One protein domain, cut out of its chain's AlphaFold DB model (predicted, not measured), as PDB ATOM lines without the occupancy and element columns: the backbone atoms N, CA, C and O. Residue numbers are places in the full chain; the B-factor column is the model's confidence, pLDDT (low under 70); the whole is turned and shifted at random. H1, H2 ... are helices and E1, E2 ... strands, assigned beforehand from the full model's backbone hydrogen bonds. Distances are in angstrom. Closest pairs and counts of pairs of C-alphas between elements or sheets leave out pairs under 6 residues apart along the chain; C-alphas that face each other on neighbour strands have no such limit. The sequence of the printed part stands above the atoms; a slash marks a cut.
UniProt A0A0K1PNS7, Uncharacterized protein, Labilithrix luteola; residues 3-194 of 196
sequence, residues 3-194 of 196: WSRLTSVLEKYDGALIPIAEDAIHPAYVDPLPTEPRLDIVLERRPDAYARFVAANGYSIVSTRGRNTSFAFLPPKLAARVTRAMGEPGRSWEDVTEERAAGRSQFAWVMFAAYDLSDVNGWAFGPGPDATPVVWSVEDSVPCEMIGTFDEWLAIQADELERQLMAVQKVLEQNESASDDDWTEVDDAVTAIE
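This is residues 3 to 194 of the 196 residues of an uncharacterized protein of Labilithrix luteola (UniProt A0A0K1PNS7). A strongly twisted sheet of seven strands curls round the first part of one very long helix, H6, which runs on beyond the sheet; residues 176 to 185 stick out at its far end, and H7 then folds back. H1 lies side by side with H6, H4 crosses E4 with H2 packed on it, and H5 sits off the sheet. The 192 printed residues hold seven named helices and seven named strands, in the order H1 E1 H2 H3 E2 E3 H4 H5 E4 E5 E6 E7 H6 H7; the class is mixed, and the sheet runs E1 E2 E3 E4 E5 E6 E7, all antiparallel. The whole is only just compact, close to loose, with a radius of gyration of the C-alphas of 19.0 A and spans of 65 by 34 by 32 A.

Start at H1, residues 3 to 12: it touches H6, residues 150 to 176, at residues 151 to 162 alone, the closest C-alphas being those of Leu 6 and Ala 158, 4.7 A, at a shallow tilt of 12 degrees, the same way. Edge strand E1, residues 16 to 19, neighbours E2, residues 60 to 63: N 18 and O 61 are 2.9 A apart. H2, residues 39 to 44, is on the sheet and touches H4, residues 76 to 85, closest at C-alphas 39 and 80, 6.0 A. H3, residues 48 to 57, only just touches H6, only at their ends, with 3 pairs of C-alphas within 8 A, closest Tyr 50 and Phe 150, 6.6 A. H1, H3 and H6 are on one face of the sheet and make two layers with it, that is, helices on one face of a sheet. E2 and E3, residues 71 to 73, form a hairpin, with N 62 and O 71 within hydrogen-bond range at 2.8 A; E3 and E4, residues 110 to 116, are antiparallel neighbours, with N 72 and O 114 within hydrogen-bond range at 2.8 A. H4 and E4 come closest at C-alphas 79 and 111, 5.2 A. H5, residues 93 to 101, is close but not clearly touching H4. E4, E5 (residues 121 to 127), E6 (133 to 139) and E7 (142 to 148) are a meander, each strand antiparallel to the one before: look at N 112 and O 123, 3.0 A, N 136 and O 124, 2.8 A, and N 137 and O 145, 2.8 A. H7, residues 186 to 191, is only just apart from H6, closest 8.3 A. O i to N i+4 pairs are within hydrogen-bond range throughout H1, H2, H3, H5 and H6, in 4 of 6 in H4 and 1 of 2 in H7.

Find C-alpha 3 at (8.748, 47.916, -31.244), where H1 begins. H6 runs 38.8 A from C-alpha 150 at (-0.616, 43.917, -31.087); E6 spans 18.6 A. H7 ends at C-alpha 191, (16.453, 26.809, -10.466).

C-alphas 102 and 181 are farthest apart, 65.4 A. The printed part has no cut; E1 to H2 is a long link. Mean pLDDT of the printed part is 79.2, under 70 in 46 residues, among them 21 to 37 and 175 to 194.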
ATOM      1  N   TRP A   3       7.607  48.765 -30.874       75.75
ATOM      2  CA  TRP A   3       8.748  47.916 -31.244       75.75
ATOM      3  C   TRP A   3      10.112  48.578 -31.009       75.75
ATOM      4  O   TRP A   3      11.059  47.882 -30.663       75.75
ATOM      5  N   SER A   4      10.217  49.911 -31.123       80.88
ATOM      6  CA  SER A   4      11.451  50.640 -30.789       80.88
ATOM      7  C   SER A   4      11.841  50.451 -29.326       80.88
ATOM      8  O   SER A   4      13.014  50.482 -28.978       80.88
ATOM      9  N   ARG A   5      10.846  50.231 -28.460       84.31
ATOM     10  CA  ARG A   5      11.070  49.932 -27.052       84.31
ATOM     11  C   ARG A   5      11.654  48.532 -26.873       84.31
ATOM     12  O   ARG A   5      12.648  48.410 -26.168       84.31
ATOM     13  N   LEU A   6      11.098  47.517 -27.540       82.00
ATOM     14  CA  LEU A   6      11.635  46.151 -27.500       82.00
ATOM     15  C   LEU A   6      13.089  46.102 -27.994       82.00
ATOM     16  O   LEU A   6      13.937  45.518 -27.328       82.00
ATOM     17  N   THR A   7      13.397  46.757 -29.118       81.88
ATOM     18  CA  THR A   7      14.772  46.801 -29.641       81.88
ATOM     19  C   THR A   7      15.724  47.501 -28.678       81.88
ATOM     20  O   THR A   7      16.801  46.977 -28.424       81.88
ATOM     21  N   SER A   8      15.320  48.621 -28.066       85.25
ATOM     22  CA  SER A   8      16.154  49.300 -27.066       85.25
ATOM     23  C   SER A   8      16.391  48.460 -25.810       85.25
ATOM     24  O   SER A   8      17.470  48.542 -25.230       85.25
ATOM     25  N   VAL A   9      15.411  47.656 -25.375       81.88
ATOM     26  CA  VAL A   9      15.611  46.706 -24.267       81.88
ATOM     27  C   VAL A   9      16.635  45.649 -24.671       81.88
ATOM     28  O   VAL A   9      17.592  45.429 -23.939       81.88
ATOM     29  N   LEU A  10      16.494  45.047 -25.852       81.94
ATOM     30  CA  LEU A  10      17.446  44.043 -26.330       81.94
ATOM     31  C   LEU A  10      18.866  44.614 -26.449       81.94
ATOM     32  O   LEU A  10      19.789  44.046 -25.878       81.94
ATOM     33  N   GLU A  11      19.040  45.778 -27.075       83.94
ATOM     34  CA  GLU A  11      20.347  46.444 -27.190       83.94
ATOM     35  C   GLU A  11      20.984  46.740 -25.825       83.94
ATOM     36  O   GLU A  11      22.184  46.541 -25.639       83.94
ATOM     37  N   LYS A  12      20.183  47.195 -24.853       82.12
ATOM     38  CA  LYS A  12      20.655  47.538 -23.505       82.12
ATOM     39  C   LYS A  12      21.195  46.328 -22.735       82.12
ATOM     40  O   LYS A  12      22.086  46.502 -21.908       82.12
ATOM     41  N   TYR A  13      20.664  45.136 -22.993       75.69
ATOM     42  CA  TYR A  13      20.959  43.917 -22.234       75.69
ATOM     43  C   TYR A  13      21.658  42.828 -23.069       75.69
ATOM     44  O   TYR A  13      21.553  41.648 -22.741       75.69
ATOM     45  N   ASP A  14      22.356  43.209 -24.148       78.06
ATOM     46  CA  ASP A  14      23.044  42.282 -25.074       78.06
ATOM     47  C   ASP A  14      22.123  41.152 -25.591       78.06
ATOM     48  O   ASP A  14      22.521  40.001 -25.781       78.06
ATOM     49  N   GLY A  15      20.841  41.476 -25.760       76.44
ATOM     50  CA  GLY A  15      19.834  40.634 -26.384       76.44
ATOM     51  C   GLY A  15      19.790  40.837 -27.895       76.44
ATOM     52  O   GLY A  15      20.237  41.851 -28.431       76.44
ATOM     53  N   ALA A  16      19.213  39.867 -28.597       76.94
ATOM     54  CA  ALA A  16      19.112  39.904 -30.045       76.94
ATOM     55  C   ALA A  16      17.767  39.371 -30.538       76.94
ATOM     56  O   ALA A  16      17.159  38.480 -29.942       76.94
ATOM     57  N   LEU A  17      17.349  39.902 -31.687       77.25
ATOM     58  CA  LEU A  17      16.370  39.259 -32.551       77.25
ATOM     59  C   LEU A  17      17.124  38.311 -33.482       77.25
ATOM     60  O   LEU A  17      17.864  38.758 -34.358       77.25
ATOM     61  N   ILE A  18      16.970  37.007 -33.265       79.12
ATOM     62  CA  ILE A  18      17.646  35.978 -34.061       79.12
ATOM     63  C   ILE A  18      16.665  35.474 -35.123       79.12
ATOM     64  O   ILE A  18      15.646  34.892 -34.753       79.12
ATOM     65  N   PRO A  19      16.927  35.661 -36.427       77.00
ATOM     66  CA  PRO A  19      16.012  35.212 -37.472       77.00
ATOM     67  C   PRO A  19      15.765  33.699 -37.430       77.00
ATOM     68  O   PRO A  19      16.699  32.911 -37.270       77.00
ATOM     69  N   ILE A  20      14.513  33.293 -37.635       74.00
ATOM     70  CA  ILE A  20      14.097  31.893 -37.753       74.00
ATOM     71  C   ILE A  20      14.004  31.538 -39.233       74.00
ATOM     72  O   ILE A  20      13.274  32.179 -39.992       74.00
ATOM     73  N   ALA A  21      14.715  30.491 -39.645       67.69
ATOM     74  CA  ALA A  21      14.538  29.924 -40.974       67.69
ATOM     75  C   ALA A  21      13.206  29.152 -41.038       67.69
ATOM     76  O   ALA A  21      12.873  28.410 -40.113       67.69
ATOM     77  N   GLU A  22      12.428  29.316 -42.116       59.56
ATOM     78  CA  GLU A  22      11.111  28.660 -42.264       59.56
ATOM     79  C   GLU A  22      11.169  27.123 -42.165       59.56
ATOM     80  O   GLU A  22      10.154  26.479 -41.894       59.56
ATOM     81  N   ASP A  23      12.336  26.539 -42.417       60.53
ATOM     82  CA  ASP A  23      12.632  25.111 -42.459       60.53
ATOM     83  C   ASP A  23      13.294  24.570 -41.181       60.53
ATOM     84  O   ASP A  23      13.450  23.358 -41.054       60.53
ATOM     85  N   ALA A  24      13.601  25.419 -40.194       55.94
ATOM     86  CA  ALA A  24      14.210  25.008 -38.921       55.94
ATOM     87  C   ALA A  24      13.245  24.262 -37.968       55.94
ATOM     88  O   ALA A  24      13.568  24.018 -36.807       55.94
ATOM     89  N   ILE A  25      12.046  23.905 -38.435       56.06
ATOM     90  CA  ILE A  25      11.008  23.267 -37.622       56.06
ATOM     91  C   ILE A  25      11.381  21.803 -37.379       56.06
ATOM     92  O   ILE A  25      11.465  21.008 -38.318       56.06
ATOM     93  N   HIS A  26      11.547  21.430 -36.109       53.62
ATOM     94  CA  HIS A  26      11.817  20.048 -35.733       53.62
ATOM     95  C   HIS A  26      10.659  19.119 -36.175       53.62
ATOM     96  O   HIS A  26       9.492  19.444 -35.933       53.62
ATOM     97  N   PRO A  27      10.942  17.940 -36.766       52.88
ATOM     98  CA  PRO A  27       9.916  17.030 -37.281       52.88
ATOM     99  C   PRO A  27       8.925  16.507 -36.229       52.88
ATOM    100  O   PRO A  27       7.867  16.014 -36.585       52.88
ATOM    101  N   ALA A  28       9.244  16.588 -34.937       50.03
ATOM    102  CA  ALA A  28       8.327  16.170 -33.868       50.03
ATOM    103  C   ALA A  28       7.106  17.096 -33.704       50.03
ATOM    104  O   ALA A  28       6.103  16.667 -33.152       50.03
ATOM    105  N   TYR A  29       7.157  18.324 -34.234       50.34
ATOM    106  CA  TYR A  29       5.998  19.227 -34.311       50.34
ATOM    107  C   TYR A  29       5.159  18.993 -35.585       50.34
ATOM    108  O   TYR A  29       4.367  19.844 -35.992       50.34
ATOM    109  N   VAL A  30       5.380  17.864 -36.271       49.75
ATOM    110  CA  VAL A  30       4.627  17.445 -37.457       49.75
ATOM    111  C   VAL A  30       3.414  16.649 -36.996       49.75
ATOM    112  O   VAL A  30       3.495  15.460 -36.696       49.75
ATOM    113  N   ASP A  31       2.278  17.330 -36.959       51.25
ATOM    114  CA  ASP A  31       0.966  16.703 -36.865       51.25
ATOM    115  C   ASP A  31       0.745  15.756 -38.074       51.25
ATOM    116  O   ASP A  31       1.021  16.158 -39.213       51.25
ATOM    117  N   PRO A  32       0.262  14.510 -37.884       49.50
ATOM    118  CA  PRO A  32      -0.106  13.598 -38.972       49.50
ATOM    119  C   PRO A  32      -1.323  14.042 -39.803       49.50
ATOM    120  O   PRO A  32      -1.718  13.311 -40.717       49.50
ATOM    121  N   LEU A  33      -1.952  15.190 -39.518       53.69
ATOM    122  CA  LEU A  33      -3.103  15.632 -40.302       53.69
ATOM    123  C   LEU A  33      -2.752  15.802 -41.806       53.69
ATOM    124  O   LEU A  33      -1.868  16.582 -42.164       53.69
ATOM    125  N   PRO A  34      -3.488  15.139 -42.720       50.19
ATOM    126  CA  PRO A  34      -3.072  14.873 -44.108       50.19
ATOM    127  C   PRO A  34      -3.161  16.071 -45.070       50.19
ATOM    128  O   PRO A  34      -3.036  15.908 -46.282       50.19
ATOM    129  N   THR A  35      -3.423  17.273 -44.565       59.78
ATOM    130  CA  THR A  35      -3.684  18.464 -45.380       59.78
ATOM    131  C   THR A  35      -2.623  19.530 -45.165       59.78
ATOM    132  O   THR A  35      -2.219  19.792 -44.034       59.78
ATOM    133  N   GLU A  36      -2.187  20.162 -46.256       64.12
ATOM    134  CA  GLU A  36      -1.274  21.309 -46.226       64.12
ATOM    135  C   GLU A  36      -1.812  22.430 -45.309       64.12
ATOM    136  O   GLU A  36      -3.031  22.641 -45.244       64.12
ATOM    137  N   PRO A  37      -0.939  23.171 -44.600       63.38
ATOM    138  CA  PRO A  37      -1.359  24.269 -43.741       63.38
ATOM    139  C   PRO A  37      -2.073  25.353 -44.557       63.38
ATOM    140  O   PRO A  37      -1.569  25.823 -45.577       63.38
ATOM    141  N   ARG A  38      -3.240  25.790 -44.082       70.38
ATOM    142  CA  ARG A  38      -4.018  26.884 -44.678       70.38
ATOM    143  C   ARG A  38      -3.373  28.234 -44.351       70.38
ATOM    144  O   ARG A  38      -3.691  28.862 -43.345       70.38
ATOM    145  N   LEU A  39      -2.408  28.651 -45.175       68.31
ATOM    146  CA  LEU A  39      -1.656  29.903 -44.989       68.31
ATOM    147  C   LEU A  39      -2.530  31.158 -45.118       68.31
ATOM    148  O   LEU A  39      -2.224  32.180 -44.509       68.31
ATOM    149  N   ASP A  40      -3.615  31.074 -45.887       72.69
ATOM    150  CA  ASP A  40      -4.619  32.128 -46.054       72.69
ATOM    151  C   ASP A  40      -5.168  32.604 -44.704       72.69
ATOM    152  O   ASP A  40      -5.235  33.800 -44.446       72.69
ATOM    153  N   ILE A  41      -5.408  31.671 -43.787       68.25
ATOM    154  CA  ILE A  41      -5.950  31.947 -42.453       68.25
ATOM    155  C   ILE A  41      -5.005  32.826 -41.623       68.25
ATOM    156  O   ILE A  41      -5.451  33.724 -40.908       68.25
ATOM    157  N   VAL A  42      -3.692  32.607 -41.752       68.25
ATOM    158  CA  VAL A  42      -2.662  33.407 -41.069       68.25
ATOM    159  C   VAL A  42      -2.549  34.801 -41.664       68.25
ATOM    160  O   VAL A  42      -2.342  35.780 -40.948       68.25
ATOM    161  N   LEU A  43      -2.680  34.905 -42.981       72.69
ATOM    162  CA  LEU A  43      -2.491  36.164 -43.688       72.69
ATOM    163  C   LEU A  43      -3.715  37.080 -43.604       72.69
ATOM    164  O   LEU A  43      -3.534  38.295 -43.563       72.69
ATOM    165  N   GLU A  44      -4.927  36.527 -43.551       76.25
ATOM    166  CA  GLU A  44      -6.182  37.290 -43.509       76.25
ATOM    167  C   GLU A  44      -6.476  37.905 -42.137       76.25
ATOM    168  O   GLU A  44      -7.066  38.980 -42.061       76.25
ATOM    169  N   ARG A  45      -6.063  37.249 -41.045       73.75
ATOM    170  CA  ARG A  45      -6.379  37.689 -39.672       73.75
ATOM    171  C   ARG A  45      -5.304  38.550 -39.014       73.75
ATOM    172  O   ARG A  45      -5.506  39.023 -37.897       73.75
ATOM    173  N   ARG A  46      -4.157  38.757 -39.666       84.25
ATOM    174  CA  ARG A  46      -3.051  39.509 -39.064       84.25
ATOM    175  C   ARG A  46      -3.344  41.020 -39.024       84.25
ATOM    176  O   ARG A  46      -3.710  41.589 -40.051       84.25
ATOM    177  N   PRO A  47      -3.107  41.705 -37.893       90.75
ATOM    178  CA  PRO A  47      -3.162  43.163 -37.839       90.75
ATOM    179  C   PRO A  47      -2.080  43.835 -38.703       90.75
ATOM    180  O   PRO A  47      -0.944  43.357 -38.781       90.75
ATOM    181  N   ASP A  48      -2.373  45.019 -39.250       90.94
ATOM    182  CA  ASP A  48      -1.406  45.835 -40.009       90.94
ATOM    183  C   ASP A  48      -0.146  46.180 -39.199       90.94
ATOM    184  O   ASP A  48       0.961  46.271 -39.737       90.94
ATOM    185  N   ALA A  49      -0.296  46.378 -37.886       91.19
ATOM    186  CA  ALA A  49       0.829  46.614 -36.983       91.19
ATOM    187  C   ALA A  49       1.805  45.424 -36.973       91.19
ATOM    188  O   ALA A  49       3.011  45.622 -37.121       91.19
ATOM    189  N   TYR A  50       1.285  44.196 -36.915       92.38
ATOM    190  CA  TYR A  50       2.093  42.980 -36.984       92.38
ATOM    191  C   TYR A  50       2.756  42.811 -38.354       92.38
ATOM    192  O   TYR A  50       3.947  42.512 -38.435       92.38
ATOM    193  N   ALA A  51       2.025  43.066 -39.443       90.25
ATOM    194  CA  ALA A  51       2.585  42.981 -40.791       90.25
ATOM    195  C   ALA A  51       3.778  43.937 -40.982       90.25
ATOM    196  O   ALA A  51       4.803  43.541 -41.537       90.25
ATOM    197  N   ARG A  52       3.679  45.174 -40.472       90.88
ATOM    198  CA  ARG A  52       4.792  46.139 -40.479       90.88
ATOM    199  C   ARG A  52       5.961  45.684 -39.610       90.88
ATOM    200  O   ARG A  52       7.107  45.831 -40.028       90.88
ATOM    201  N   PHE A  53       5.683  45.120 -38.436       90.19
ATOM    202  CA  PHE A  53       6.716  44.588 -37.550       90.19
ATOM    203  C   PHE A  53       7.526  43.475 -38.225       90.19
ATOM    204  O   PHE A  53       8.753  43.563 -38.284       90.19
ATOM    205  N   VAL A  54       6.848  42.471 -38.788       89.12
ATOM    206  CA  VAL A  54       7.492  41.348 -39.484       89.12
ATOM    207  C   VAL A  54       8.243  41.824 -40.728       89.12
ATOM    208  O   VAL A  54       9.338  41.344 -40.999       89.12
ATOM    209  N   ALA A  55       7.709  42.795 -41.475       87.38
ATOM    210  CA  ALA A  55       8.409  43.349 -42.634       87.38
ATOM    211  C   ALA A  55       9.745  44.020 -42.259       87.38
ATOM    212  O   ALA A  55      10.683  43.988 -43.051       87.38
ATOM    213  N   ALA A  56       9.832  44.616 -41.067       87.06
ATOM    214  CA  ALA A  56      11.042  45.277 -40.589       87.06
ATOM    215  C   ALA A  56      12.044  44.319 -39.918       87.06
ATOM    216  O   ALA A  56      13.246  44.536 -40.034       87.06
ATOM    217  N   ASN A  57      11.565  43.281 -39.224       83.88
ATOM    218  CA  ASN A  57      12.394  42.459 -38.326       83.88
ATOM    219  C   ASN A  57      12.446  40.969 -38.697       83.88
ATOM    220  O   ASN A  57      13.136  40.189 -38.041       83.88
ATOM    221  N   GLY A  58      11.692  40.554 -39.713       87.19
ATOM    222  CA  GLY A  58      11.456  39.148 -40.014       87.19
ATOM    223  C   GLY A  58      10.714  38.412 -38.894       87.19
ATOM    224  O   GLY A  58      10.165  39.006 -37.964       87.19
ATOM    225  N   TYR A  59      10.707  37.088 -39.005       85.62
ATOM    226  CA  TYR A  59      10.282  36.186 -37.940       85.62
ATOM    227  C   TYR A  59      11.504  35.850 -37.099       85.62
ATOM    228  O   TYR A  59      12.427  35.206 -37.595       85.62
ATOM    229  N   SER A  60      11.526  36.335 -35.862       85.00
ATOM    230  CA  SER A  60      12.716  36.288 -35.018       85.00
ATOM    231  C   SER A  60      12.425  35.686 -33.651       85.00
ATOM    232  O   SER A  60      11.316  35.792 -33.122       85.00
ATOM    233  N   ILE A  61      13.451  35.071 -33.079       82.88
ATOM    234  CA  ILE A  61      13.529  34.669 -31.683       82.88
ATOM    235  C   ILE A  61      13.951  35.885 -30.871       82.88
ATOM    236  O   ILE A  61      14.940  36.537 -31.204       82.88
ATOM    237  N   VAL A  62      13.222  36.163 -29.799       81.25
ATOM    238  CA  VAL A  62      13.642  37.091 -28.755       81.25
ATOM    239  C   VAL A  62      14.500  36.303 -27.774       81.25
ATOM    240  O   VAL A  62      13.996  35.498 -26.990       81.25
ATOM    241  N   SER A  63      15.812  36.504 -27.865       76.44
ATOM    242  CA  SER A  63      16.796  35.826 -27.024       76.44
ATOM    243  C   SER A  63      17.627  36.849 -26.268       76.44
ATOM    244  O   SER A  63      18.065  37.854 -26.830       76.44
ATOM    245  N   THR A  64      17.904  36.556 -25.004       68.94
ATOM    246  CA  THR A  64      18.868  37.294 -24.184       68.94
ATOM    247  C   THR A  64      20.037  36.380 -23.846       68.94
ATOM    248  O   THR A  64      19.897  35.156 -23.785       68.94
ATOM    249  N   ARG A  65      21.236  36.949 -23.719       59.75
ATOM    250  CA  ARG A  65      22.445  36.164 -23.477       59.75
ATOM    251  C   ARG A  65      22.385  35.538 -22.079       59.75
ATOM    252  O   ARG A  65      22.240  36.249 -21.093       59.75
ATOM    253  N   GLY A  66      22.507  34.210 -22.004       52.41
ATOM    254  CA  GLY A  66      22.525  33.459 -20.741       52.41
ATOM    255  C   GLY A  66      21.181  32.888 -20.275       52.41
ATOM    256  O   GLY A  66      21.103  32.445 -19.134       52.41
ATOM    257  N   ARG A  67      20.129  32.885 -21.111       55.91
ATOM    258  CA  ARG A  67      18.820  32.305 -20.758       55.91
ATOM    259  C   ARG A  67      18.161  31.542 -21.902       55.91
ATOM    260  O   ARG A  67      18.464  31.779 -23.072       55.91
ATOM    261  N   ASN A  68      17.238  30.652 -21.531       55.47
ATOM    262  CA  ASN A  68      16.275  30.054 -22.449       55.47
ATOM    263  C   ASN A  68      15.470  31.172 -23.134       55.47
ATOM    264  O   ASN A  68      15.135  32.183 -22.517       55.47
ATOM    265  N   THR A  69      15.229  31.003 -24.432       59.12
ATOM    266  CA  THR A  69      14.433  31.875 -25.302       59.12
ATOM    267  C   THR A  69      13.212  32.471 -24.594       59.12
ATOM    268  O   THR A  69      12.403  31.716 -24.068       59.12
ATOM    269  N   SER A  70      13.028  33.799 -24.638       76.25
ATOM    270  CA  SER A  70      11.836  34.431 -24.048       76.25
ATOM    271  C   SER A  70      10.583  34.104 -24.858       76.25
ATOM    272  O   SER A  70       9.567  33.723 -24.293       76.25
ATOM    273  N   PHE A  71      10.653  34.249 -26.185       88.75
ATOM    274  CA  PHE A  71       9.630  33.789 -27.125       88.75
ATOM    275  C   PHE A  71      10.112  33.915 -28.576       88.75
ATOM    276  O   PHE A  71      11.118  34.561 -28.870       88.75
ATOM    277  N   ALA A  72       9.372  33.324 -29.507       89.88
ATOM    278  CA  ALA A  72       9.633  33.358 -30.938       89.88
ATOM    279  C   ALA A  72       8.404  33.834 -31.717       89.88
ATOM    280  O   ALA A  72       7.292  33.373 -31.469       89.88
ATOM    281  N   PHE A  73       8.607  34.705 -32.707       91.88
ATOM    282  CA  PHE A  73       7.589  35.018 -33.711       91.88
ATOM    283  C   PHE A  73       7.555  33.924 -34.779       91.88
ATOM    284  O   PHE A  73       8.579  33.602 -35.375       91.88
ATOM    285  N   LEU A  74       6.377  33.368 -35.056       90.31
ATOM    286  CA  LEU A  74       6.236  32.179 -35.894       90.31
ATOM    287  C   LEU A  74       6.135  32.541 -37.385       90.31
ATOM    288  O   LEU A  74       5.224  33.283 -37.761       90.31
ATOM    289  N   PRO A  75       6.985  31.972 -38.263       88.69
ATOM    290  CA  PRO A  75       6.795  32.071 -39.708       88.69
ATOM    291  C   PRO A  75       5.440  31.491 -40.149       88.69
ATOM    292  O   PRO A  75       4.924  30.595 -39.477       88.69
ATOM    293  N   PRO A  76       4.868  31.896 -41.302       86.62
ATOM    294  CA  PRO A  76       3.483  31.580 -41.662       86.62
ATOM    295  C   PRO A  76       3.169  30.083 -41.683       86.62
ATOM    296  O   PRO A  76       2.110  29.662 -41.230       86.62
ATOM    297  N   LYS A  77       4.104  29.261 -42.176       83.81
ATOM    298  CA  LYS A  77       3.948  27.799 -42.196       83.81
ATOM    299  C   LYS A  77       3.912  27.205 -40.793       83.81
ATOM    300  O   LYS A  77       3.111  26.309 -40.547       83.81
ATOM    301  N   LEU A  78       4.759  27.695 -39.887       84.75
ATOM    302  CA  LEU A  78       4.782  27.237 -38.501       84.75
ATOM    303  C   LEU A  78       3.535  27.718 -37.758       84.75
ATOM    304  O   LEU A  78       2.850  26.904 -37.155       84.75
ATOM    305  N   ALA A  79       3.187  28.998 -37.893       89.50
ATOM    306  CA  ALA A  79       1.955  29.582 -37.370       89.50
ATOM    307  C   ALA A  79       0.721  28.760 -37.770       89.50
ATOM    308  O   ALA A  79      -0.051  28.338 -36.911       89.50
ATOM    309  N   ALA A  80       0.570  28.453 -39.063       85.69
ATOM    310  CA  ALA A  80      -0.545  27.659 -39.567       85.69
ATOM    311  C   ALA A  80      -0.549  26.223 -39.019       85.69
ATOM    312  O   ALA A  80      -1.618  25.679 -38.767       85.69
ATOM    313  N   ARG A  81       0.621  25.602 -38.829       84.19
ATOM    314  CA  ARG A  81       0.729  24.258 -38.236       84.19
ATOM    315  C   ARG A  81       0.333  24.262 -36.765       84.19
ATOM    316  O   ARG A  81      -0.560  23.518 -36.387       84.19
ATOM    317  N   VAL A  82       0.939  25.136 -35.967       86.31
ATOM    318  CA  VAL A  82       0.695  25.237 -34.518       86.31
ATOM    319  C   VAL A  82      -0.765  25.609 -34.241       86.31
ATOM    320  O   VAL A  82      -1.399  25.020 -33.376       86.31
ATOM    321  N   THR A  83      -1.355  26.484 -35.059       89.69
ATOM    322  CA  THR A  83      -2.780  26.849 -34.967       89.69
ATOM    323  C   THR A  83      -3.719  25.639 -35.072       89.69
ATOM    324  O   THR A  83      -4.791  25.625 -34.473       89.69
ATOM    325  N   ARG A  84      -3.330  24.585 -35.800       86.00
ATOM    326  CA  ARG A  84      -4.139  23.359 -35.922       86.00
ATOM    327  C   ARG A  84      -4.094  22.467 -34.695       86.00
ATOM    328  O   ARG A  84      -5.014  21.671 -34.525       86.00
ATOM    329  N   ALA A  85      -3.060  22.612 -33.877       85.56
ATOM    330  CA  ALA A  85      -2.924  21.906 -32.615       85.56
ATOM    331  C   ALA A  85      -3.670  22.614 -31.469       85.56
ATOM    332  O   ALA A  85      -3.837  22.032 -30.408       85.56
ATOM    333  N   MET A  86      -4.172  23.836 -31.678       89.44
ATOM    334  CA  MET A  86      -4.894  24.576 -30.640       89.44
ATOM    335  C   MET A  86      -6.296  24.032 -30.389       89.44
ATOM    336  O   MET A  86      -6.965  23.632 -31.332       89.44
ATOM    337  N   GLY A  87      -6.817  24.089 -29.171       89.50
ATOM    338  CA  GLY A  87      -8.243  23.905 -28.900       89.50
ATOM    339  C   GLY A  87      -9.087  25.127 -29.277       89.50
ATOM    340  O   GLY A  87      -8.587  26.136 -29.776       89.50
ATOM    341  N   GLU A  88     -10.393  25.036 -29.026       90.88
ATOM    342  CA  GLU A  88     -11.313  26.173 -29.118       90.88
ATOM    343  C   GLU A  88     -12.004  26.388 -27.761       90.88
ATOM    344  O   GLU A  88     -12.508  25.421 -27.180       90.88
ATOM    345  N   PRO A  89     -12.061  27.628 -27.241       91.75
ATOM    346  CA  PRO A  89     -12.660  27.903 -25.940       91.75
ATOM    347  C   PRO A  89     -14.119  27.441 -25.868       91.75
ATOM    348  O   PRO A  89     -14.935  27.760 -26.734       91.75
ATOM    349  N   GLY A  90     -14.453  26.690 -24.817       90.50
ATOM    350  CA  GLY A  90     -15.810  26.184 -24.586       90.50
ATOM    351  C   GLY A  90     -16.236  25.022 -25.491       90.50
ATOM    352  O   GLY A  90     -17.408  24.646 -25.459       90.50
ATOM    353  N   ARG A  91     -15.324  24.444 -26.283       91.81
ATOM    354  CA  ARG A  91     -15.595  23.289 -27.151       91.81
ATOM    355  C   ARG A  91     -14.779  22.072 -26.729       91.81
ATOM    356  O   ARG A  91     -13.701  22.205 -26.157       91.81
ATOM    357  N   SER A  92     -15.294  20.877 -27.022       91.44
ATOM    358  CA  SER A  92     -14.543  19.642 -26.799       91.44
ATOM    359  C   SER A  92     -13.440  19.483 -27.851       91.44
ATOM    360  O   SER A  92     -13.593  19.893 -29.005       91.44
ATOM    361  N   TRP A  93     -12.326  18.859 -27.463       87.44
ATOM    362  CA  TRP A  93     -11.242  18.543 -28.396       87.44
ATOM    363  C   TRP A  93     -11.688  17.590 -29.515       87.44
ATOM    364  O   TRP A  93     -11.238  17.712 -30.655       87.44
ATOM    365  N   GLU A  94     -12.593  16.662 -29.197       89.69
ATOM    366  CA  GLU A  94     -13.128  15.674 -30.137       89.69
ATOM    367  C   GLU A  94     -13.883  16.354 -31.286       89.69
ATOM    368  O   GLU A  94     -13.544  16.129 -32.449       89.69
ATOM    369  N   ASP A  95     -14.817  17.261 -30.973       89.94
ATOM    370  CA  ASP A  95     -15.601  17.991 -31.980       89.94
ATOM    371  C   ASP A  95     -14.700  18.837 -32.890       89.94
ATOM    372  O   ASP A  95     -14.835  18.851 -34.117       89.94
ATOM    373  N   VAL A  96     -13.748  19.542 -32.276       87.69
ATOM    374  CA  VAL A  96     -12.802  20.419 -32.972       87.69
ATOM    375  C   VAL A  96     -11.913  19.609 -33.922       87.69
ATOM    376  O   VAL A  96     -11.701  19.999 -35.076       87.69
ATOM    377  N   THR A  97     -11.418  18.456 -33.471       85.06
ATOM    378  CA  THR A  97     -10.579  17.569 -34.288       85.06
ATOM    379  C   THR A  97     -11.371  16.960 -35.442       85.06
ATOM    380  O   THR A  97     -10.868  16.921 -36.569       85.06
ATOM    381  N   GLU A  98     -12.620  16.542 -35.210       86.75
ATOM    382  CA  GLU A  98     -13.492  16.015 -36.263       86.75
ATOM    383  C   GLU A  98     -13.748  17.062 -37.359       86.75
ATOM    384  O   GLU A  98     -13.592  16.785 -38.553       86.75
ATOM    385  N   GLU A  99     -14.084  18.297 -36.980       85.31
ATOM    386  CA  GLU A  99     -14.312  19.386 -37.934       85.31
ATOM    387  C   GLU A  99     -13.070  19.719 -38.761       85.31
ATOM    388  O   GLU A  99     -13.180  20.006 -39.959       85.31
ATOM    389  N   ARG A 100     -11.886  19.665 -38.146       84.69
ATOM    390  CA  ARG A 100     -10.604  19.864 -38.835       84.69
ATOM    391  C   ARG A 100     -10.308  18.739 -39.808       84.69
ATOM    392  O   ARG A 100      -9.958  19.020 -40.954       84.69
ATOM    393  N   ALA A 101     -10.485  17.489 -39.383       82.19
ATOM    394  CA  ALA A 101     -10.309  16.320 -40.238       82.19
ATOM    395  C   ALA A 101     -11.264  16.357 -41.442       82.19
ATOM    396  O   ALA A 101     -10.886  15.989 -42.552       82.19
ATOM    397  N   ALA A 102     -12.475  16.884 -41.248       84.44
ATOM    398  CA  ALA A 102     -13.455  17.078 -42.307       84.44
ATOM    399  C   ALA A 102     -13.254  18.355 -43.149       84.44
ATOM    400  O   ALA A 102     -14.050  18.615 -44.053       84.44
ATOM    401  N   GLY A 103     -12.238  19.176 -42.856       80.38
ATOM    402  CA  GLY A 103     -11.957  20.423 -43.577       80.38
ATOM    403  C   GLY A 103     -13.010  21.523 -43.388       80.38
ATOM    404  O   GLY A 103     -13.093  22.430 -44.213       80.38
ATOM    405  N   ARG A 104     -13.826  21.439 -42.330       81.94
ATOM    406  CA  ARG A 104     -14.910  22.390 -42.021       81.94
ATOM    407  C   ARG A 104     -14.529  23.437 -40.973       81.94
ATOM    408  O   ARG A 104     -15.265  24.406 -40.812       81.94
ATOM    409  N   SER A 105     -13.418  23.242 -40.265       79.88
ATOM    410  CA  SER A 105     -12.988  24.144 -39.191       79.88
ATOM    411  C   SER A 105     -12.699  25.556 -39.710       79.88
ATOM    412  O   SER A 105     -12.005  25.745 -40.714       79.88
ATOM    413  N   GLN A 106     -13.235  26.548 -38.998       75.56
ATOM    414  CA  GLN A 106     -12.920  27.958 -39.180       75.56
ATOM    415  C   GLN A 106     -12.057  28.394 -38.003       75.56
ATOM    416  O   GLN A 106     -12.560  28.641 -36.913       75.56
ATOM    417  N   PHE A 107     -10.749  28.481 -38.214       84.19
ATOM    418  CA  PHE A 107      -9.822  28.906 -37.172       84.19
ATOM    419  C   PHE A 107     -10.100  30.364 -36.788       84.19
ATOM    420  O   PHE A 107      -9.800  31.296 -37.542       84.19
ATOM    421  N   ALA A 108     -10.728  30.555 -35.629       89.00
ATOM    422  CA  ALA A 108     -11.023  31.877 -35.088       89.00
ATOM    423  C   ALA A 108      -9.783  32.533 -34.462       89.00
ATOM    424  O   ALA A 108      -9.654  33.757 -34.530       89.00
ATOM    425  N   TRP A 109      -8.863  31.718 -33.936       92.56
ATOM    426  CA  TRP A 109      -7.566  32.132 -33.409       92.56
ATOM    427  C   TRP A 109      -6.433  31.605 -34.280       92.56
ATOM    428  O   TRP A 109      -6.525  30.502 -34.816       92.56
ATOM    429  N   VAL A 110      -5.373  32.398 -34.417       93.25
ATOM    430  CA  VAL A 110      -4.186  32.045 -35.193       93.25
ATOM    431  C   VAL A 110      -2.921  32.405 -34.436       93.25
ATOM    432  O   VAL A 110      -2.670  33.585 -34.190       93.25
ATOM    433  N   MET A 111      -2.103  31.406 -34.113       94.12
ATOM    434  CA  MET A 111      -0.820  31.607 -33.438       94.12
ATOM    435  C   MET A 111       0.108  32.477 -34.274       94.12
ATOM    436  O   MET A 111       0.270  32.256 -35.472       94.12
ATOM    437  N   PHE A 112       0.760  33.440 -33.631       94.50
ATOM    438  CA  PHE A 112       1.774  34.281 -34.272       94.50
ATOM    439  C   PHE A 112       3.075  34.357 -33.471       94.50
ATOM    440  O   PHE A 112       4.104  34.751 -34.028       94.50
ATOM    441  N   ALA A 113       3.044  33.986 -32.189       94.56
ATOM    442  CA  ALA A 113       4.209  33.900 -31.326       94.56
ATOM    443  C   ALA A 113       4.053  32.755 -30.313       94.56
ATOM    444  O   ALA A 113       2.932  32.417 -29.934       94.56
ATOM    445  N   ALA A 114       5.162  32.161 -29.881       93.00
ATOM    446  CA  ALA A 114       5.176  31.097 -28.878       93.00
ATOM    447  C   ALA A 114       6.389  31.212 -27.956       93.00
ATOM    448  O   ALA A 114       7.471  31.583 -28.414       93.00
ATOM    449  N   TYR A 115       6.210  30.865 -26.685       89.69
ATOM    450  CA  TYR A 115       7.313  30.670 -25.739       89.69
ATOM    451  C   TYR A 115       7.567  29.187 -25.458       89.69
ATOM    452  O   TYR A 115       8.698  28.814 -25.167       89.69
ATOM    453  N   ASP A 116       6.562  28.327 -25.654       87.88
ATOM    454  CA  ASP A 116       6.713  26.879 -25.574       87.88
ATOM    455  C   ASP A 116       5.822  26.186 -26.616       87.88
ATOM    456  O   ASP A 116       4.599  26.247 -26.582       87.88
ATOM    457  N   LEU A 117       6.456  25.532 -27.588       85.56
ATOM    458  CA  LEU A 117       5.757  24.835 -28.668       85.56
ATOM    459  C   LEU A 117       5.359  23.400 -28.311       85.56
ATOM    460  O   LEU A 117       4.611  22.802 -29.082       85.56
ATOM    461  N   SER A 118       5.875  22.829 -27.217       82.62
ATOM    462  CA  SER A 118       5.535  21.458 -26.819       82.62
ATOM    463  C   SER A 118       4.081  21.346 -26.363       82.62
ATOM    464  O   SER A 118       3.390  20.444 -26.830       82.62
ATOM    465  N   ASP A 119       3.603  22.345 -25.617       84.62
ATOM    466  CA  ASP A 119       2.213  22.454 -25.157       84.62
ATOM    467  C   ASP A 119       1.412  23.557 -25.882       84.62
ATOM    468  O   ASP A 119       0.281  23.879 -25.517       84.62
ATOM    469  N   VAL A 120       1.968  24.112 -26.971       89.12
ATOM    470  CA  VAL A 120       1.340  25.160 -27.808       89.12
ATOM    471  C   VAL A 120       0.984  26.405 -26.979       89.12
ATOM    472  O   VAL A 120      -0.096  26.984 -27.094       89.12
ATOM    473  N   ASN A 121       1.934  26.839 -26.162       92.31
ATOM    474  CA  ASN A 121       1.832  27.991 -25.287       92.31
ATOM    475  C   ASN A 121       2.416  29.249 -25.946       92.31
ATOM    476  O   ASN A 121       3.514  29.248 -26.526       92.31
ATOM    477  N   GLY A 122       1.674  30.354 -25.880       95.31
ATOM    478  CA  GLY A 122       2.063  31.580 -26.563       95.31
ATOM    479  C   GLY A 122       0.933  32.563 -26.790       95.31
ATOM    480  O   GLY A 122       0.147  32.861 -25.894       95.31
ATOM    481  N   TRP A 123       0.885  33.099 -28.011       97.00
ATOM    482  CA  TRP A 123      -0.065  34.135 -28.383       97.00
ATOM    483  C   TRP A 123      -0.624  33.947 -29.783       97.00
ATOM    484  O   TRP A 123       0.084  33.634 -30.751       97.00
ATOM    485  N   ALA A 124      -1.914  34.241 -29.891       96.69
ATOM    486  CA  ALA A 124      -2.671  34.159 -31.122       96.69
ATOM    487  C   ALA A 124      -3.402  35.469 -31.426       96.69
ATOM    488  O   ALA A 124      -3.806  36.198 -30.524       96.69
ATOM    489  N   PHE A 125      -3.616  35.754 -32.709       96.00
ATOM    490  CA  PHE A 125      -4.607  36.736 -33.130       96.00
ATOM    491  C   PHE A 125      -5.978  36.083 -33.133       96.00
ATOM    492  O   PHE A 125      -6.166  35.046 -33.766       96.00
ATOM    493  N   GLY A 126      -6.932  36.698 -32.450       93.44
ATOM    494  CA  GLY A 126      -8.297  36.210 -32.317       93.44
ATOM    495  C   GLY A 126      -9.321  37.337 -32.403       93.44
ATOM    496  O   GLY A 126      -8.950  38.500 -32.573       93.44
ATOM    497  N   PRO A 127     -10.619  37.014 -32.299       91.50
ATOM    498  CA  PRO A 127     -11.676  38.016 -32.292       91.50
ATOM    499  C   PRO A 127     -11.540  38.948 -31.081       91.50
ATOM    500  O   PRO A 127     -11.391  38.487 -29.952       91.50
ATOM    501  N   GLY A 128     -11.603  40.255 -31.316       90.81
ATOM    502  CA  GLY A 128     -11.713  41.285 -30.285       90.81
ATOM    503  C   GLY A 128     -13.065  41.999 -30.312       90.81
ATOM    504  O   GLY A 128     -13.965  41.610 -31.071       90.81
ATOM    505  N   PRO A 129     -13.219  43.068 -29.508       85.69
ATOM    506  CA  PRO A 129     -14.367  43.960 -29.594       85.69
ATOM    507  C   PRO A 129     -14.506  44.467 -31.037       85.69
ATOM    508  O   PRO A 129     -13.517  44.792 -31.696       85.69
ATOM    509  N   ASP A 130     -15.728  44.463 -31.563       87.12
ATOM    510  CA  ASP A 130     -16.043  44.908 -32.930       87.12
ATOM    511  C   ASP A 130     -15.425  44.068 -34.063       87.12
ATOM    512  O   ASP A 130     -15.207  44.561 -35.169       87.12
ATOM    513  N   ALA A 131     -15.156  42.781 -33.805       82.44
ATOM    514  CA  ALA A 131     -14.566  41.843 -34.768       82.44
ATOM    515  C   ALA A 131     -13.178  42.268 -35.292       82.44
ATOM    516  O   ALA A 131     -12.700  41.749 -36.304       82.44
ATOM    517  N   THR A 132     -12.511  43.183 -34.585       87.06
ATOM    518  CA  THR A 132     -11.125  43.554 -34.865       87.06
ATOM    519  C   THR A 132     -10.180  42.490 -34.300       87.06
ATOM    520  O   THR A 132     -10.405  42.023 -33.180       87.06
ATOM    521  N   PRO A 133      -9.144  42.049 -35.038       90.62
ATOM    522  CA  PRO A 133      -8.195  41.085 -34.498       90.62
ATOM    523  C   PRO A 133      -7.383  41.669 -33.335       90.62
ATOM    524  O   PRO A 133      -6.736  42.708 -33.480       90.62
ATOM    525  N   VAL A 134      -7.383  40.972 -32.201       95.31
ATOM    526  CA  VAL A 134      -6.613  41.303 -30.990       95.31
ATOM    527  C   VAL A 134      -5.737  40.121 -30.587       95.31
ATOM    528  O   VAL A 134      -5.941  38.998 -31.048       95.31
ATOM    529  N   VAL A 135      -4.746  40.374 -29.744       97.00
ATOM    530  CA  VAL A 135      -3.882  39.354 -29.162       97.00
ATOM    531  C   VAL A 135      -4.602  38.662 -28.011       97.00
ATOM    532  O   VAL A 135      -5.140  39.314 -27.113       97.00
ATOM    533  N   TRP A 136      -4.557  37.338 -28.046       97.50
ATOM    534  CA  TRP A 136      -4.968  36.440 -26.980       97.50
ATOM    535  C   TRP A 136      -3.752  35.677 -26.456       97.50
ATOM    536  O   TRP A 136      -2.893  35.297 -27.259       97.50
ATOM    537  N   SER A 137      -3.683  35.437 -25.148       97.06
ATOM    538  CA  SER A 137      -2.819  34.392 -24.597       97.06
ATOM    539  C   SER A 137      -3.385  33.019 -24.951       97.06
ATOM    540  O   SER A 137      -4.598  32.838 -25.108       97.06
ATOM    541  N   VAL A 138      -2.482  32.061 -25.117       96.81
ATOM    542  CA  VAL A 138      -2.790  30.657 -25.361       96.81
ATOM    543  C   VAL A 138      -2.020  29.845 -24.334       96.81
ATOM    544  O   VAL A 138      -0.793  29.929 -24.291       96.81
ATOM    545  N   GLU A 139      -2.756  29.075 -23.543       94.19
ATOM    546  CA  GLU A 139      -2.239  28.211 -22.484       94.19
ATOM    547  C   GLU A 139      -2.857  26.823 -22.636       94.19
ATOM    548  O   GLU A 139      -4.043  26.702 -22.954       94.19
ATOM    549  N   ASP A 140      -2.049  25.778 -22.465       92.31
ATOM    550  CA  ASP A 140      -2.438  24.380 -22.673       92.31
ATOM    551  C   ASP A 140      -3.134  24.182 -24.029       92.31
ATOM    552  O   ASP A 140      -4.179  23.538 -24.155       92.31
ATOM    553  N   SER A 141      -2.564  24.800 -25.067       91.81
ATOM    554  CA  SER A 141      -3.097  24.830 -26.429       91.81
ATOM    555  C   SER A 141      -4.442  25.556 -26.605       91.81
ATOM    556  O   SER A 141      -4.992  25.522 -27.705       91.81
ATOM    557  N   VAL A 142      -5.005  26.238 -25.604       94.88
ATOM    558  CA  VAL A 142      -6.324  26.892 -25.695       94.88
ATOM    559  C   VAL A 142      -6.215  28.408 -25.479       94.88
ATOM    560  O   VAL A 142      -5.607  28.850 -24.508       94.88
ATOM    561  N   PRO A 143      -6.824  29.248 -26.341       95.88
ATOM    562  CA  PRO A 143      -6.952  30.679 -26.066       95.88
ATOM    563  C   PRO A 143      -7.696  30.937 -24.750       95.88
ATOM    564  O   PRO A 143      -8.829  30.477 -24.597       95.88
ATOM    565  N   CYS A 144      -7.111  31.688 -23.819       95.44
ATOM    566  CA  CYS A 144      -7.699  31.862 -22.484       95.44
ATOM    567  C   CYS A 144      -7.952  33.326 -22.098       95.44
ATOM    568  O   CYS A 144      -9.022  33.626 -21.564       95.44
ATOM    569  N   GLU A 145      -7.052  34.255 -22.426       96.19
ATOM    570  CA  GLU A 145      -7.178  35.665 -22.039       96.19
ATOM    571  C   GLU A 145      -7.003  36.607 -23.234       96.19
ATOM    572  O   GLU A 145      -6.101  36.450 -24.054       96.19
ATOM    573  N   MET A 146      -7.858  37.627 -23.329       96.50
ATOM    574  CA  MET A 146      -7.706  38.709 -24.299       96.50
ATOM    575  C   MET A 146      -6.782  39.786 -23.723       96.50
ATOM    576  O   MET A 146      -7.124  40.424 -22.731       96.50
ATOM    577  N   ILE A 147      -5.655  40.038 -24.387       96.38
ATOM    578  CA  ILE A 147      -4.639  40.994 -23.921       96.38
ATOM    579  C   ILE A 147      -4.910  42.400 -24.467       96.38
ATOM    580  O   ILE A 147      -4.819  43.383 -23.736       96.38
ATOM    581  N   GLY A 148      -5.237  42.507 -25.756       95.44
ATOM    582  CA  GLY A 148      -5.439  43.792 -26.430       95.44
ATOM    583  C   GLY A 148      -4.848  43.815 -27.833       95.44
ATOM    584  O   GLY A 148      -4.644  42.783 -28.465       95.44
ATOM    585  N   THR A 149      -4.577  44.995 -28.364       95.50
ATOM    586  CA  THR A 149      -3.960  45.147 -29.685       95.50
ATOM    587  C   THR A 149      -2.528  44.600 -29.713       95.50
ATOM    588  O   THR A 149      -1.865  44.451 -28.688       95.50
ATOM    589  N   PHE A 150      -2.009  44.343 -30.918       95.00
ATOM    590  CA  PHE A 150      -0.616  43.917 -31.087       95.00
ATOM    591  C   PHE A 150       0.389  44.918 -30.495       95.00
ATOM    592  O   PHE A 150       1.377  44.511 -29.890       95.00
ATOM    593  N   ASP A 151       0.140  46.221 -30.650       94.00
ATOM    594  CA  ASP A 151       1.041  47.256 -30.136       94.00
ATOM    595  C   ASP A 151       1.050  47.307 -28.600       94.00
ATOM    596  O   ASP A 151       2.116  47.504 -28.014       94.00
ATOM    597  N   GLU A 152      -0.107  47.109 -27.961       94.81
ATOM    598  CA  GLU A 152      -0.229  47.016 -26.499       94.81
ATOM    599  C   GLU A 152       0.474  45.768 -25.970       94.81
ATOM    600  O   GLU A 152       1.312  45.873 -25.076       94.81
ATOM    601  N   TRP A 153       0.210  44.606 -26.576       95.50
ATOM    602  CA  TRP A 153       0.898  43.364 -26.233       95.50
ATOM    603  C   TRP A 153       2.419  43.507 -26.361       95.50
ATOM    604  O   TRP A 153       3.147  43.152 -25.438       95.50
ATOM    605  N   LEU A 154       2.915  44.085 -27.458       93.25
ATOM    606  CA  LEU A 154       4.353  44.238 -27.679       93.25
ATOM    607  C   LEU A 154       5.007  45.163 -26.641       93.25
ATOM    608  O   LEU A 154       6.141  44.919 -26.230       93.25
ATOM    609  N   ALA A 155       4.301  46.209 -26.202       91.50
ATOM    610  CA  ALA A 155       4.766  47.073 -25.120       91.50
ATOM    611  C   ALA A 155       4.842  46.314 -23.784       91.50
ATOM    612  O   ALA A 155       5.862  46.402 -23.102       91.50
ATOM    613  N   ILE A 156       3.819  45.510 -23.462       92.38
ATOM    614  CA  ILE A 156       3.805  44.642 -22.272       92.38
ATOM    615  C   ILE A 156       4.994  43.676 -22.294       92.38
ATOM    616  O   ILE A 156       5.711  43.582 -21.300       92.38
ATOM    617  N   GLN A 157       5.244  43.007 -23.426       90.69
ATOM    618  CA  GLN A 157       6.372  42.078 -23.559       90.69
ATOM    619  C   GLN A 157       7.723  42.776 -23.390       90.69
ATOM    620  O   GLN A 157       8.619  42.234 -22.751       90.69
ATOM    621  N   ALA A 158       7.884  43.987 -23.928       88.62
ATOM    622  CA  ALA A 158       9.122  44.744 -23.765       88.62
ATOM    623  C   ALA A 158       9.367  45.151 -22.302       88.62
ATOM    624  O   ALA A 158      10.498  45.067 -21.823       88.62
ATOM    625  N   ASP A 159       8.319  45.574 -21.592       89.88
ATOM    626  CA  ASP A 159       8.427  45.949 -20.182       89.88
ATOM    627  C   ASP A 159       8.656  44.731 -19.276       89.88
ATOM    628  O   ASP A 159       9.424  44.824 -18.320       89.88
ATOM    629  N   GLU A 160       8.026  43.590 -19.568       87.75
ATOM    630  CA  GLU A 160       8.266  42.338 -18.841       87.75
ATOM    631  C   GLU A 160       9.693  41.835 -19.055       87.75
ATOM    632  O   GLU A 160      10.400  41.562 -18.087       87.75
ATOM    633  N   LEU A 161      10.158  41.827 -20.305       84.81
ATOM    634  CA  LEU A 161      11.533  41.469 -20.625       84.81
ATOM    635  C   LEU A 161      12.535  42.361 -19.879       84.81
ATOM    636  O   LEU A 161      13.493  41.856 -19.298       84.81
ATOM    637  N   GLU A 162      12.316  43.679 -19.841       86.88
ATOM    638  CA  GLU A 162      13.200  44.564 -19.081       86.88
ATOM    639  C   GLU A 162      13.162  44.275 -17.576       86.88
ATOM    640  O   GLU A 162      14.220  44.235 -16.947       86.88
ATOM    641  N   ARG A 163      11.978  44.049 -16.988       86.50
ATOM    642  CA  ARG A 163      11.861  43.696 -15.563       86.50
ATOM    643  C   ARG A 163      12.637  42.427 -15.234       86.50
ATOM    644  O   ARG A 163      13.386  42.419 -14.256       86.50
ATOM    645  N   GLN A 164      12.484  41.391 -16.054       82.75
ATOM    646  CA  GLN A 164      13.204  40.134 -15.889       82.75
ATOM    647  C   GLN A 164      14.710  40.379 -15.941       82.75
ATOM    648  O   GLN A 164      15.419  40.018 -15.008       82.75
ATOM    649  N   LEU A 165      15.200  41.081 -16.964       82.62
ATOM    650  CA  LEU A 165      16.629  41.363 -17.128       82.62
ATOM    651  C   LEU A 165      17.206  42.215 -15.985       82.62
ATOM    652  O   LEU A 165      18.310  41.940 -15.517       82.62
ATOM    653  N   MET A 166      16.453  43.196 -15.475       84.69
ATOM    654  CA  MET A 166      16.840  43.966 -14.286       84.69
ATOM    655  C   MET A 166      16.959  43.090 -13.038       84.69
ATOM    656  O   MET A 166      17.909  43.246 -12.269       84.69
ATOM    657  N   ALA A 167      16.007  42.177 -12.818       82.31
ATOM    658  CA  ALA A 167      16.051  41.266 -11.679       82.31
ATOM    659  C   ALA A 167      17.288  40.357 -11.739       82.31
ATOM    660  O   ALA A 167      17.967  40.182 -10.730       82.31
ATOM    661  N   VAL A 168      17.631  39.852 -12.928       76.44
ATOM    662  CA  VAL A 168      18.843  39.043 -13.145       76.44
ATOM    663  C   VAL A 168      20.106  39.820 -12.860       76.44
ATOM    664  O   VAL A 168      20.954  39.342 -12.115       76.44
ATOM    665  N   GLN A 169      20.231  41.010 -13.443       81.00
ATOM    666  CA  GLN A 169      21.408  41.842 -13.249       81.00
ATOM    667  C   GLN A 169      21.640  42.101 -11.758       81.00
ATOM    668  O   GLN A 169      22.757  41.956 -11.273       81.00
ATOM    669  N   LYS A 170      20.567  42.379 -11.010       83.31
ATOM    670  CA  LYS A 170      20.635  42.553  -9.560       83.31
ATOM    671  C   LYS A 170      21.127  41.295  -8.834       83.31
ATOM    672  O   LYS A 170      21.921  41.422  -7.909       83.31
ATOM    673  N   VAL A 171      20.675  40.102  -9.227       79.88
ATOM    674  CA  VAL A 171      21.153  38.832  -8.646       79.88
ATOM    675  C   VAL A 171      22.634  38.610  -8.959       79.88
ATOM    676  O   VAL A 171      23.395  38.259  -8.063       79.88
ATOM    677  N   LEU A 172      23.067  38.863 -10.197       76.19
ATOM    678  CA  LEU A 172      24.473  38.726 -10.593       76.19
ATOM    679  C   LEU A 172      25.378  39.695  -9.820       76.19
ATOM    680  O   LEU A 172      26.392  39.271  -9.280       76.19
ATOM    681  N   GLU A 173      24.977  40.962  -9.685       80.25
ATOM    682  CA  GLU A 173      25.703  41.966  -8.893       80.25
ATOM    683  C   GLU A 173      25.777  41.586  -7.403       80.25
ATOM    684  O   GLU A 173      26.793  41.811  -6.744       80.25
ATOM    685  N   GLN A 174      24.713  40.986  -6.856       74.19
ATOM    686  CA  GLN A 174      24.695  40.492  -5.478       74.19
ATOM    687  C   GLN A 174      25.622  39.285  -5.289       74.19
ATOM    688  O   GLN A 174      26.335  39.235  -4.287       74.19
ATOM    689  N   ASN A 175      25.676  38.373  -6.260       64.44
ATOM    690  CA  ASN A 175      26.525  37.184  -6.206       64.44
ATOM    691  C   ASN A 175      28.007  37.500  -6.461       64.44
ATOM    692  O   ASN A 175      28.858  36.918  -5.805       64.44
ATOM    693  N   GLU A 176      28.342  38.467  -7.320       60.50
ATOM    694  CA  GLU A 176      29.729  38.951  -7.466       60.50
ATOM    695  C   GLU A 176      30.231  39.680  -6.206       60.50
ATOM    696  O   GLU A 176      31.434  39.744  -5.951       60.50
ATOM    697  N   SER A 177      29.318  40.220  -5.389       55.59
ATOM    698  CA  SER A 177      29.642  40.827  -4.091       55.59
ATOM    699  C   SER A 177      29.712  39.820  -2.930       55.59
ATOM    700  O   SER A 177      30.216  40.157  -1.854       55.59
ATOM    701  N   ALA A 178      29.243  38.586  -3.143       49.38
ATOM    702  CA  ALA A 178      29.369  37.481  -2.206       49.38
ATOM    703  C   ALA A 178      30.731  36.797  -2.413       49.38
ATOM    704  O   ALA A 178      30.895  35.938  -3.265       49.38
ATOM    705  N   SER A 179      31.716  37.275  -1.647       45.94
ATOM    706  CA  SER A 179      32.991  36.638  -1.269       45.94
ATOM    707  C   SER A 179      33.270  35.229  -1.833       45.94
ATOM    708  O   SER A 179      32.505  34.310  -1.568       45.94
ATOM    709  N   ASP A 180      34.450  35.067  -2.447       49.41
ATOM    710  CA  ASP A 180      35.115  33.877  -3.040       49.41
ATOM    711  C   ASP A 180      35.097  32.524  -2.261       49.41
ATOM    712  O   ASP A 180      35.779  31.585  -2.670       49.41
ATOM    713  N   ASP A 181      34.346  32.369  -1.168       50.88
ATOM    714  CA  ASP A 181      34.514  31.275  -0.197       50.88
ATOM    715  C   ASP A 181      33.346  30.273  -0.069       50.88
ATOM    716  O   ASP A 181      33.465  29.347   0.732       50.88
ATOM    717  N   ASP A 182      32.250  30.360  -0.838       50.97
ATOM    718  CA  ASP A 182      31.172  29.354  -0.714       50.97
ATOM    719  C   ASP A 182      30.401  29.082  -2.022       50.97
ATOM    720  O   ASP A 182      29.430  29.751  -2.371       50.97
ATOM    721  N   TRP A 183      30.851  28.075  -2.778       51.50
ATOM    722  CA  TRP A 183      30.322  27.700  -4.100       51.50
ATOM    723  C   TRP A 183      29.141  26.711  -4.063       51.50
ATOM    724  O   TRP A 183      28.794  26.151  -5.101       51.50
ATOM    725  N   THR A 184      28.516  26.461  -2.907       52.72
ATOM    726  CA  THR A 184      27.447  25.443  -2.805       52.72
ATOM    727  C   THR A 184      26.001  25.943  -2.918       52.72
ATOM    728  O   THR A 184      25.120  25.109  -3.090       52.72
ATOM    729  N   GLU A 185      25.728  27.253  -2.904       51.88
ATOM    730  CA  GLU A 185      24.341  27.781  -2.899       51.88
ATOM    731  C   GLU A 185      23.854  28.387  -4.236       51.88
ATOM    732  O   GLU A 185      22.707  28.818  -4.345       51.88
ATOM    733  N   VAL A 186      24.689  28.422  -5.282       50.50
ATOM    734  CA  VAL A 186      24.367  29.136  -6.539       50.50
ATOM    735  C   VAL A 186      23.385  28.366  -7.441       50.50
ATOM    736  O   VAL A 186      22.588  28.990  -8.144       50.50
ATOM    737  N   ASP A 187      23.374  27.030  -7.389       49.22
ATOM    738  CA  ASP A 187      22.489  26.200  -8.231       49.22
ATOM    739  C   ASP A 187      21.005  26.284  -7.812       49.22
ATOM    740  O   ASP A 187      20.106  26.232  -8.659       49.22
ATOM    741  N   ASP A 188      20.719  26.513  -6.528       50.56
ATOM    742  CA  ASP A 188      19.340  26.541  -6.023       50.56
ATOM    743  C   ASP A 188      18.604  27.843  -6.393       50.56
ATOM    744  O   ASP A 188      17.399  27.839  -6.661       50.56
ATOM    745  N   ALA A 189      19.321  28.969  -6.479       48.25
ATOM    746  CA  ALA A 189      18.727  30.267  -6.807       48.25
ATOM    747  C   ALA A 189      18.381  30.412  -8.298       48.25
ATOM    748  O   ALA A 189      17.403  31.079  -8.645       48.25
ATOM    749  N   VAL A 190      19.164  29.785  -9.184       45.78
ATOM    750  CA  VAL A 190      18.894  29.783 -10.630       45.78
ATOM    751  C   VAL A 190      17.680  28.907 -10.941       45.78
ATOM    752  O   VAL A 190      16.794  29.343 -11.673       45.78
ATOM    753  N   THR A 191      17.576  27.745 -10.293       50.31
ATOM    754  CA  THR A 191      16.453  26.809 -10.466       50.31
ATOM    755  C   THR A 191      15.126  27.381  -9.940       50.31
ATOM    756  O   THR A 191      14.067  27.158 -10.521       50.31
ATOM    757  N   ALA A 192      15.150  28.196  -8.879       45.12
ATOM    758  CA  ALA A 192      13.938  28.807  -8.319       45.12
ATOM    759  C   ALA A 192      13.268  29.852  -9.240       45.12
ATOM    760  O   ALA A 192      12.090  30.161  -9.059       45.12
ATOM    761  N   ILE A 193      13.994  30.401 -10.220       46.91
ATOM    762  CA  ILE A 193      13.455  31.364 -11.196       46.91
ATOM    763  C   ILE A 193      12.807  30.644 -12.394       46.91
ATOM    764  O   ILE A 193      11.987  31.239 -13.083       46.91
ATOM    765  N   GLU A 194      13.106  29.362 -12.618       39.88
ATOM    766  CA  GLU A 194      12.566  28.566 -13.735       39.88
ATOM    767  C   GLU A 194      11.138  28.031 -13.491       39.88
ATOM    768  O   GLU A 194      10.584  27.338 -14.342       39.88
TER     769      GLU A 194